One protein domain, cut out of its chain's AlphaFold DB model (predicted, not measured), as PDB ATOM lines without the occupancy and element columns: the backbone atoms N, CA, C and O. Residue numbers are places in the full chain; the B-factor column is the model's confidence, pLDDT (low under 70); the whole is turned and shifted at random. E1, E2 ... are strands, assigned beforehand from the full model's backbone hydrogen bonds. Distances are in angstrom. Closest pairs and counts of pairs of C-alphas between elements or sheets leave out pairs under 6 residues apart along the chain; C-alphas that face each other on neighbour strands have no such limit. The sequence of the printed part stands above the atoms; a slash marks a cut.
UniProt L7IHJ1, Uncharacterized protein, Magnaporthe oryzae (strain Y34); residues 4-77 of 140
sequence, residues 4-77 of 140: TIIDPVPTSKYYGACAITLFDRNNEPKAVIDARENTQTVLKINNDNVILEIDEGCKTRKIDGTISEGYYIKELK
ATOM      1  N   THR A   4     151.395 193.491 217.649       67.56
ATOM      2  CA  THR A   4     151.583 192.079 217.970       67.56
ATOM      3  C   THR A   4     153.044 191.727 217.791       67.56
ATOM      4  O   THR A   4     153.636 192.012 216.757       67.56
ATOM      5  N   ILE A   5     153.634 191.108 218.801       66.75
ATOM      6  CA  ILE A   5     154.985 190.564 218.706       66.75
ATOM      7  C   ILE A   5     154.827 189.197 218.038       66.75
ATOM      8  O   ILE A   5     154.172 188.323 218.604       66.75
ATOM      9  N   ILE A   6     155.323 189.045 216.805       65.00
ATOM     10  CA  ILE A   6     155.174 187.788 216.048       65.00
ATOM     11  C   ILE A   6     156.138 186.732 216.587       65.00
ATOM     12  O   ILE A   6     155.784 185.558 216.606       65.00
ATOM     13  N   ASP A   7     157.316 187.148 217.059       61.28
ATOM     14  CA  ASP A   7     158.370 186.219 217.462       61.28
ATOM     15  C   ASP A   7     158.867 186.481 218.891       61.28
ATOM     16  O   ASP A   7     159.503 187.508 219.160       61.28
ATOM     17  N   PRO A   8     158.581 185.552 219.819       58.44
ATOM     18  CA  PRO A   8     159.383 185.389 221.023       58.44
ATOM     19  C   PRO A   8     159.740 183.913 221.290       58.44
ATOM     20  O   PRO A   8     158.853 183.114 221.576       58.44
ATOM     21  N   VAL A   9     161.030 183.547 221.352       41.03
ATOM     22  CA  VAL A   9     161.497 182.360 222.114       41.03
ATOM     23  C   VAL A   9     162.921 182.652 222.643       41.03
ATOM     24  O   VAL A   9     163.779 182.969 221.823       41.03
ATOM     25  N   PRO A  10     163.219 182.602 223.970       42.94
ATOM     26  CA  PRO A  10     162.856 181.492 224.852       42.94
ATOM     27  C   PRO A  10     162.242 181.846 226.221       42.94
ATOM     28  O   PRO A  10     162.734 182.679 226.976       42.94
ATOM     29  N   THR A  11     161.184 181.092 226.530       39.91
ATOM     30  CA  THR A  11     160.764 180.439 227.791       39.91
ATOM     31  C   THR A  11     161.589 180.638 229.082       39.91
ATOM     32  O   THR A  11     161.893 179.666 229.775       39.91
ATOM     33  N   SER A  12     161.916 181.864 229.482       43.06
ATOM     34  CA  SER A  12     162.382 182.145 230.846       43.06
ATOM     35  C   SER A  12     161.563 183.278 231.454       43.06
ATOM     36  O   SER A  12     161.293 184.273 230.792       43.06
ATOM     37  N   LYS A  13     161.149 183.109 232.716       41.72
ATOM     38  CA  LYS A  13     160.277 184.016 233.495       41.72
ATOM     39  C   LYS A  13     160.855 185.420 233.759       41.72
ATOM     40  O   LYS A  13     160.280 186.163 234.547       41.72
ATOM     41  N   TYR A  14     161.970 185.771 233.133       42.59
ATOM     42  CA  TYR A  14     162.675 187.029 233.327       42.59
ATOM     43  C   TYR A  14     162.645 187.791 232.001       42.59
ATOM     44  O   TYR A  14     163.437 187.517 231.098       42.59
ATOM     45  N   TYR A  15     161.667 188.688 231.863       47.03
ATOM     46  CA  TYR A  15     161.632 189.660 230.772       47.03
ATOM     47  C   TYR A  15     162.911 190.513 230.821       47.03
ATOM     48  O   TYR A  15     163.430 190.810 231.896       47.03
ATOM     49  N   GLY A  16     163.480 190.789 229.647       48.28
ATOM     50  CA  GLY A  16     164.791 191.417 229.504       48.28
ATOM     51  C   GLY A  16     164.800 192.870 229.970       48.28
ATOM     52  O   GLY A  16     163.783 193.549 229.934       48.28
ATOM     53  N   ALA A  17     165.973 193.350 230.381       58.81
ATOM     54  CA  ALA A  17     166.195 194.678 230.947       58.81
ATOM     55  C   ALA A  17     165.871 195.866 230.009       58.81
ATOM     56  O   ALA A  17     166.153 197.001 230.382       58.81
ATOM     57  N   CYS A  18     165.317 195.651 228.811       66.00
ATOM     58  CA  CYS A  18     165.117 196.682 227.796       66.00
ATOM     59  C   CYS A  18     163.640 196.917 227.494       66.00
ATOM     60  O   CYS A  18     162.897 195.976 227.232       66.00
ATOM     61  N   ALA A  19     163.254 198.191 227.435       70.56
ATOM     62  CA  ALA A  19     161.915 198.623 227.060       70.56
ATOM     63  C   ALA A  19     161.978 199.478 225.788       70.56
ATOM     64  O   ALA A  19     162.662 200.501 225.737       70.56
ATOM     65  N   ILE A  20     161.251 199.065 224.756       74.44
ATOM     66  CA  ILE A  20     161.156 199.766 223.475       74.44
ATOM     67  C   ILE A  20     159.804 200.458 223.409       74.44
ATOM     68  O   ILE A  20     158.773 199.799 223.527       74.44
ATOM     69  N   THR A  21     159.787 201.769 223.166       76.25
ATOM     70  CA  THR A  21     158.529 202.517 223.081       76.25
ATOM     71  C   THR A  21     158.228 202.931 221.654       76.25
ATOM     72  O   THR A  21     159.053 203.522 220.950       76.25
ATOM     73  N   LEU A  22     157.005 202.620 221.240       76.81
ATOM     74  CA  LEU A  22     156.433 203.015 219.968       76.81
ATOM     75  C   LEU A  22     155.685 204.332 220.149       76.81
ATOM     76  O   LEU A  22     154.790 204.436 220.992       76.81
ATOM     77  N   PHE A  23     156.054 205.325 219.351       79.12
ATOM     78  CA  PHE A  23     155.477 206.661 219.373       79.12
ATOM     79  C   PHE A  23     154.665 206.913 218.110       79.12
ATOM     80  O   PHE A  23     154.965 206.373 217.042       79.12
ATOM     81  N   ASP A  24     153.642 207.753 218.226       80.62
ATOM     82  CA  ASP A  24     152.970 208.322 217.063       80.62
ATOM     83  C   ASP A  24     153.692 209.572 216.538       80.62
ATOM     84  O   ASP A  24     154.618 210.100 217.152       80.62
ATOM     85  N   ARG A  25     153.221 210.091 215.402       80.69
ATOM     86  CA  ARG A  25     153.712 211.334 214.784       80.69
ATOM     87  C   ARG A  25     153.651 212.582 215.678       80.69
ATOM     88  O   ARG A  25     154.294 213.575 215.355       80.69
ATOM     89  N   ASN A  26     152.876 212.554 216.761       84.06
ATOM     90  CA  ASN A  26     152.746 213.648 217.722       84.06
ATOM     91  C   ASN A  26     153.700 213.476 218.923       84.06
ATOM     92  O   ASN A  26     153.632 214.258 219.869       84.06
ATOM     93  N   ASN A  27     154.611 212.494 218.881       75.44
ATOM     94  CA  ASN A  27     155.483 212.073 219.982       75.44
ATOM     95  C   ASN A  27     154.728 211.498 221.195       75.44
ATOM     96  O   ASN A  27     155.281 211.468 222.299       75.44
ATOM     97  N   GLU A  28     153.494 211.022 221.030       75.06
ATOM     98  CA  GLU A  28     152.774 210.351 222.112       75.06
ATOM     99  C   GLU A  28     153.155 208.866 222.171       75.06
ATOM    100  O   GLU A  28     153.104 208.181 221.142       75.06
ATOM    101  N   PRO A  29     153.508 208.329 223.354       76.06
ATOM    102  CA  PRO A  29     153.775 206.906 223.506       76.06
ATOM    103  C   PRO A  29     152.474 206.115 223.327       76.06
ATOM    104  O   PRO A  29     151.472 206.387 223.990       76.06
ATOM    105  N   LYS A  30     152.481 205.125 222.433       78.31
ATOM    106  CA  LYS A  30     151.324 204.253 222.164       78.31
ATOM    107  C   LYS A  30     151.486 202.853 222.730       78.31
ATOM    108  O   LYS A  30     150.491 202.240 223.100       78.31
ATOM    109  N   ALA A  31     152.715 202.349 222.797       70.56
ATOM    110  CA  ALA A  31     152.998 201.030 223.344       70.56
ATOM    111  C   ALA A  31     154.433 200.941 223.864       70.56
ATOM    112  O   ALA A  31     155.327 201.583 223.314       70.56
ATOM    113  N   VAL A  32     154.631 200.110 224.885       69.50
ATOM    114  CA  VAL A  32     155.941 199.715 225.413       69.50
ATOM    115  C   VAL A  32     156.097 198.217 225.196       69.50
ATOM    116  O   VAL A  32     155.141 197.462 225.378       69.50
ATOM    117  N   ILE A  33     157.279 197.807 224.759       71.94
ATOM    118  CA  ILE A  33     157.601 196.436 224.387       71.94
ATOM    119  C   ILE A  33     158.831 196.024 225.178       71.94
ATOM    120  O   ILE A  33     159.907 196.592 224.990       71.94
ATOM    121  N   ASP A  34     158.663 195.024 226.035       70.75
ATOM    122  CA  ASP A  34     159.777 194.425 226.753       70.75
ATOM    123  C   ASP A  34     160.583 193.545 225.817       70.75
ATOM    124  O   ASP A  34     160.043 192.756 225.032       70.75
ATOM    125  N   ALA A  35     161.895 193.688 225.902       69.69
ATOM    126  CA  ALA A  35     162.786 193.070 224.960       69.69
ATOM    127  C   ALA A  35     164.135 192.727 225.594       69.69
ATOM    128  O   ALA A  35     164.505 193.215 226.664       69.69
ATOM    129  N   ARG A  36     164.870 191.822 224.950       71.00
ATOM    130  CA  ARG A  36     166.132 191.300 225.474       71.00
ATOM    131  C   ARG A  36     167.303 191.856 224.676       71.00
ATOM    132  O   ARG A  36     167.245 191.924 223.454       71.00
ATOM    133  N   GLU A  37     168.380 192.197 225.367       74.94
ATOM    134  CA  GLU A  37     169.648 192.533 224.720       74.94
ATOM    135  C   GLU A  37     170.174 191.384 223.859       74.94
ATOM    136  O   GLU A  37     169.983 190.207 224.180       74.94
ATOM    137  N   ASN A  38     170.896 191.740 222.803       77.50
ATOM    138  CA  ASN A  38     171.487 190.834 221.822       77.50
ATOM    139  C   ASN A  38     170.452 189.898 221.175       77.50
ATOM    140  O   ASN A  38     170.710 188.707 220.989       77.50
ATOM    141  N   THR A  39     169.261 190.421 220.867       77.44
ATOM    142  CA  THR A  39     168.194 189.657 220.203       77.44
ATOM    143  C   THR A  39     167.617 190.386 219.003       77.44
ATOM    144  O   THR A  39     167.660 191.610 218.915       77.44
ATOM    145  N   GLN A  40     167.046 189.613 218.083       82.00
ATOM    146  CA  GLN A  40     166.206 190.132 217.015       82.00
ATOM    147  C   GLN A  40     164.748 189.815 217.338       82.00
ATOM    148  O   GLN A  40     164.435 188.717 217.799       82.00
ATOM    149  N   THR A  41     163.856 190.774 217.111       78.31
ATOM    150  CA  THR A  41     162.417 190.601 217.310       78.31
ATOM    151  C   THR A  41     161.641 191.142 216.121       78.31
ATOM    152  O   THR A  41     162.002 192.160 215.523       78.31
ATOM    153  N   VAL A  42     160.559 190.445 215.778       83.00
ATOM    154  CA  VAL A  42     159.641 190.857 214.720       83.00
ATOM    155  C   VAL A  42     158.402 191.469 215.356       83.00
ATOM    156  O   VAL A  42     157.618 190.794 216.031       83.00
ATOM    157  N   LEU A  43     158.211 192.760 215.104       81.44
ATOM    158  CA  LEU A  43     157.036 193.507 215.514       81.44
ATOM    159  C   LEU A  43     156.065 193.633 214.351       81.44
ATOM    160  O   LEU A  43     156.413 194.152 213.293       81.44
ATOM    161  N   LYS A  44     154.821 193.229 214.576       82.25
ATOM    162  CA  LYS A  44     153.707 193.556 213.698       82.25
ATOM    163  C   LYS A  44     153.020 194.811 214.202       82.25
ATOM    164  O   LYS A  44     152.350 194.776 215.237       82.25
ATOM    165  N   ILE A  45     153.177 195.906 213.477       82.19
ATOM    166  CA  ILE A  45     152.496 197.172 213.741       82.19
ATOM    167  C   ILE A  45     151.392 197.297 212.693       82.19
ATOM    168  O   ILE A  45     151.649 197.525 211.515       82.19
ATOM    169  N   ASN A  46     150.147 197.103 213.116       83.06
ATOM    170  CA  ASN A  46     148.983 196.942 212.253       83.06
ATOM    171  C   ASN A  46     149.156 195.776 211.263       83.06
ATOM    172  O   ASN A  46     149.069 194.612 211.661       83.06
ATOM    173  N   ASN A  47     149.410 196.085 209.989       82.88
ATOM    174  CA  ASN A  47     149.693 195.114 208.931       82.88
ATOM    175  C   ASN A  47     151.163 195.093 208.502       82.88
ATOM    176  O   ASN A  47     151.533 194.254 207.684       82.88
ATOM    177  N   ASP A  48     151.989 195.968 209.069       84.00
ATOM    178  CA  ASP A  48     153.401 196.056 208.742       84.00
ATOM    179  C   ASP A  48     154.215 195.150 209.659       84.00
ATOM    180  O   ASP A  48     154.039 195.168 210.879       84.00
ATOM    181  N   ASN A  49     155.140 194.394 209.077       83.81
ATOM    182  CA  ASN A  49     156.137 193.644 209.827       83.81
ATOM    183  C   ASN A  49     157.440 194.442 209.849       83.81
ATOM    184  O   ASN A  49     157.941 194.863 208.806       83.81
ATOM    185  N   VAL A  50     157.989 194.628 211.040       85.00
ATOM    186  CA  VAL A  50     159.226 195.364 211.283       85.00
ATOM    187  C   VAL A  50     160.173 194.469 212.053       85.00
ATOM    188  O   VAL A  50     159.797 193.903 213.080       85.00
ATOM    189  N   ILE A  51     161.405 194.364 211.572       85.62
ATOM    190  CA  ILE A  51     162.454 193.593 212.231       85.62
ATOM    191  C   ILE A  51     163.355 194.563 212.981       85.62
ATOM    192  O   ILE A  51     163.967 195.462 212.390       85.62
ATOM    193  N   LEU A  52     163.429 194.372 214.291       82.50
ATOM    194  CA  LEU A  52     164.326 195.103 215.168       82.50
ATOM    195  C   LEU A  52     165.436 194.185 215.646       82.50
ATOM    196  O   LEU A  52     165.180 193.041 216.009       82.50
ATOM    197  N   GLU A  53     166.643 194.722 215.717       84.56
ATOM    198  CA  GLU A  53     167.717 194.132 216.501       84.56
ATOM    199  C   GLU A  53     168.023 195.011 217.696       84.56
ATOM    200  O   GLU A  53     168.016 196.241 217.615       84.56
ATOM    201  N   ILE A  54     168.251 194.342 218.811       81.12
ATOM    202  CA  ILE A  54     168.475 194.926 220.112       81.12
ATOM    203  C   ILE A  54     169.875 194.511 220.498       81.12
ATOM    204  O   ILE A  54     170.118 193.337 220.759       81.12
ATOM    205  N   ASP A  55     170.786 195.465 220.504       79.50
ATOM    206  CA  ASP A  55     172.172 195.269 220.891       79.50
ATOM    207  C   ASP A  55     172.328 195.400 222.419       79.50
ATOM    208  O   ASP A  55     171.396 195.746 223.156       79.50
ATOM    209  N   GLU A  56     173.536 195.137 222.906       71.62
ATOM    210  CA  GLU A  56     173.936 195.365 224.295       71.62
ATOM    211  C   GLU A  56     173.705 196.827 224.738       71.62
ATOM    212  O   GLU A  56     173.964 197.787 223.999       71.62
ATOM    213  N   GLY A  57     173.220 197.017 225.969       68.94
ATOM    214  CA  GLY A  57     172.862 198.328 226.511       68.94
ATOM    215  C   GLY A  57     171.520 198.863 226.006       68.94
ATOM    216  O   GLY A  57     171.323 200.082 225.993       68.94
ATOM    217  N   CYS A  58     170.615 197.977 225.577       70.06
ATOM    218  CA  CYS A  58     169.272 198.295 225.078       70.06
ATOM    219  C   CYS A  58     169.231 199.254 223.882       70.06
ATOM    220  O   CYS A  58     168.270 200.011 223.718       70.06
ATOM    221  N   LYS A  59     170.269 199.236 223.045       75.06
ATOM    222  CA  LYS A  59     170.260 199.971 221.777       75.06
ATOM    223  C   LYS A  59     169.438 199.186 220.772       75.06
ATOM    224  O   LYS A  59     169.573 197.972 220.690       75.06
ATOM    225  N   THR A  60     168.587 199.855 220.014       75.75
ATOM    226  CA  THR A  60     167.667 199.214 219.079       75.75
ATOM    227  C   THR A  60     167.853 199.787 217.693       75.75
ATOM    228  O   THR A  60     167.664 200.984 217.470       75.75
ATOM    229  N   ARG A  61     168.138 198.922 216.728       78.88
ATOM    230  CA  ARG A  61     168.222 199.296 215.322       78.88
ATOM    231  C   ARG A  61     167.144 198.593 214.519       78.88
ATOM    232  O   ARG A  61     166.906 197.397 214.666       78.88
ATOM    233  N   LYS A  62     166.497 199.347 213.632       82.81
ATOM    234  CA  LYS A  62     165.613 198.766 212.626       82.81
ATOM    235  C   LYS A  62     166.475 198.134 211.542       82.81
ATOM    236  O   LYS A  62     167.231 198.850 210.886       82.81
ATOM    237  N   ILE A  63     166.348 196.826 211.363       84.50
ATOM    238  CA  ILE A  63     167.063 196.098 210.311       84.50
ATOM    239  C   ILE A  63     166.238 196.069 209.031       84.50
ATOM    240  O   ILE A  63     166.783 196.292 207.954       84.50
ATOM    241  N   ASP A  64     164.932 195.833 209.152       82.19
ATOM    242  CA  ASP A  64     164.055 195.686 207.993       82.19
ATOM    243  C   ASP A  64     162.613 196.116 208.301       82.19
ATOM    244  O   ASP A  64     162.200 196.219 209.462       82.19
ATOM    245  N   GLY A  65     161.852 196.387 207.246       80.38
ATOM    246  CA  GLY A  65     160.453 196.783 207.298       80.38
ATOM    247  C   GLY A  65     160.214 198.296 207.280       80.38
ATOM    248  O   GLY A  65     161.058 199.141 207.625       80.38
ATOM    249  N   THR A  66     159.006 198.652 206.863       80.06
ATOM    250  CA  THR A  66     158.479 200.021 206.833       80.06
ATOM    251  C   THR A  66     157.288 200.132 207.764       80.06
ATOM    252  O   THR A  66     156.475 199.222 207.825       80.06
ATOM    253  N   ILE A  67     157.186 201.253 208.478       80.06
ATOM    254  CA  ILE A  67     156.032 201.568 209.321       80.06
ATOM    255  C   ILE A  67     155.203 202.598 208.559       80.06
ATOM    256  O   ILE A  67     155.611 203.753 208.426       80.06
ATOM    257  N   SER A  68     154.070 202.174 208.018       72.12
ATOM    258  CA  SER A  68     153.316 202.911 206.999       72.12
ATOM    259  C   SER A  68     152.457 204.048 207.576       72.12
ATOM    260  O   SER A  68     152.011 204.926 206.845       72.12
ATOM    261  N   GLU A  69     152.239 204.076 208.894       72.38
ATOM    262  CA  GLU A  69     151.235 204.940 209.540       72.38
ATOM    263  C   GLU A  69     151.815 206.121 210.348       72.38
ATOM    264  O   GLU A  69     151.150 206.688 211.213       72.38
ATOM    265  N   GLY A  70     153.058 206.529 210.072       71.50
ATOM    266  CA  GLY A  70     153.677 207.668 210.767       71.50
ATOM    267  C   GLY A  70     153.996 207.396 212.241       71.50
ATOM    268  O   GLY A  70     154.167 208.336 213.015       71.50
ATOM    269  N   TYR A  71     154.075 206.123 212.629       78.81
ATOM    270  CA  TYR A  71     154.673 205.724 213.895       78.81
ATOM    271  C   TYR A  71     156.178 205.565 213.732       78.81
ATOM    272  O   TYR A  71     156.682 205.227 212.658       78.81
ATOM    273  N   TYR A  72     156.898 205.772 214.823       76.12
ATOM    274  CA  TYR A  72     158.327 205.530 214.874       76.12
ATOM    275  C   TYR A  72     158.713 204.960 216.234       76.12
ATOM    276  O   TYR A  72     158.034 205.145 217.245       76.12
ATOM    277  N   ILE A  73     159.821 204.235 216.243       75.38
ATOM    278  CA  ILE A  73     160.353 203.600 217.440       75.38
ATOM    279  C   ILE A  73     161.467 204.484 217.972       75.38
ATOM    280  O   ILE A  73     162.313 204.952 217.206       75.38
ATOM    281  N   LYS A  74     161.465 204.716 219.281       68.38
ATOM    282  CA  LYS A  74     162.558 205.404 219.954       68.38
ATOM    283  C   LYS A  74     163.054 204.541 221.097       68.38
ATOM    284  O   LYS A  74     162.263 204.055 221.904       68.38
ATOM    285  N   GLU A  75     164.372 204.410 221.174       62.94
ATOM    286  CA  GLU A  75     165.050 203.857 222.338       62.94
ATOM    287  C   GLU A  75     164.684 204.697 223.560       62.94
ATOM    288  O   GLU A  75     165.044 205.878 223.663       62.94
ATOM    289  N   LEU A  76     163.967 204.093 224.499       53.59
ATOM    290  CA  LEU A  76     164.012 204.560 225.867       53.59
ATOM    291  C   LEU A  76     165.083 203.714 226.540       53.59
ATOM    292  O   LEU A  76     164.959 202.498 226.637       53.59
ATOM    293  N   LYS A  77     166.169 204.367 226.972       46.56
ATOM    294  CA  LYS A  77     167.130 203.733 227.881       46.56
ATOM    295  C   LYS A  77     166.349 203.058 229.007       46.56
ATOM    296  O   LYS A  77     165.328 203.625 229.408       46.56
TER     297      LYS A  77
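AT A GLANCE: This is residues 4 to 77 of the 140 residues of an uncharacterized protein of Magnaporthe oryzae (strain Y34) (UniProt L7IHJ1). Two twisted three-stranded antiparallel sheets, E2 E1 E6 and E3 E4 E5, stand face to face as a sandwich. The printed part has 74 residues with six named strands, E1 to E6, and no named helix: all strand. It is compact, with a radius of gyration of the C-alphas of 11.8 A and spans of 33 by 23 by 20 A.

IN THESE COORDINATES: After residues 4 to 17, E1 is residues 18 to 23, from C-alpha 18 at (165.117, 196.682, 227.796). E2 is 29 to 35, E3 39 to 45, E4 48 to 55, 22.4 A long, E5 59 to 64, and E6 72 to 76, ending at C-alpha 76 (164.012, 204.560, 225.867).

HOW THE PARTS SIT: Within hydrogen-bond range are N 20 and O 33 in the hairpin E1 and E2, 2.8 A, and N 23 and O 72 between E1 and E6, 2.9 A. The hairpins E3 and E4 (N 41 and O 52, 2.8 A) and E4 and E5 (N 53 and O 61, 2.9 A) form a meander, each strand the antiparallel neighbour of the one before. The closest C-alphas of E5 and E6, Thr 60 and Glu 75, are 6.2 A apart.

THE WHOLE: The printed part has no cut. Residues 4 to 18 and 74 to 77 are among 22 under pLDDT 70.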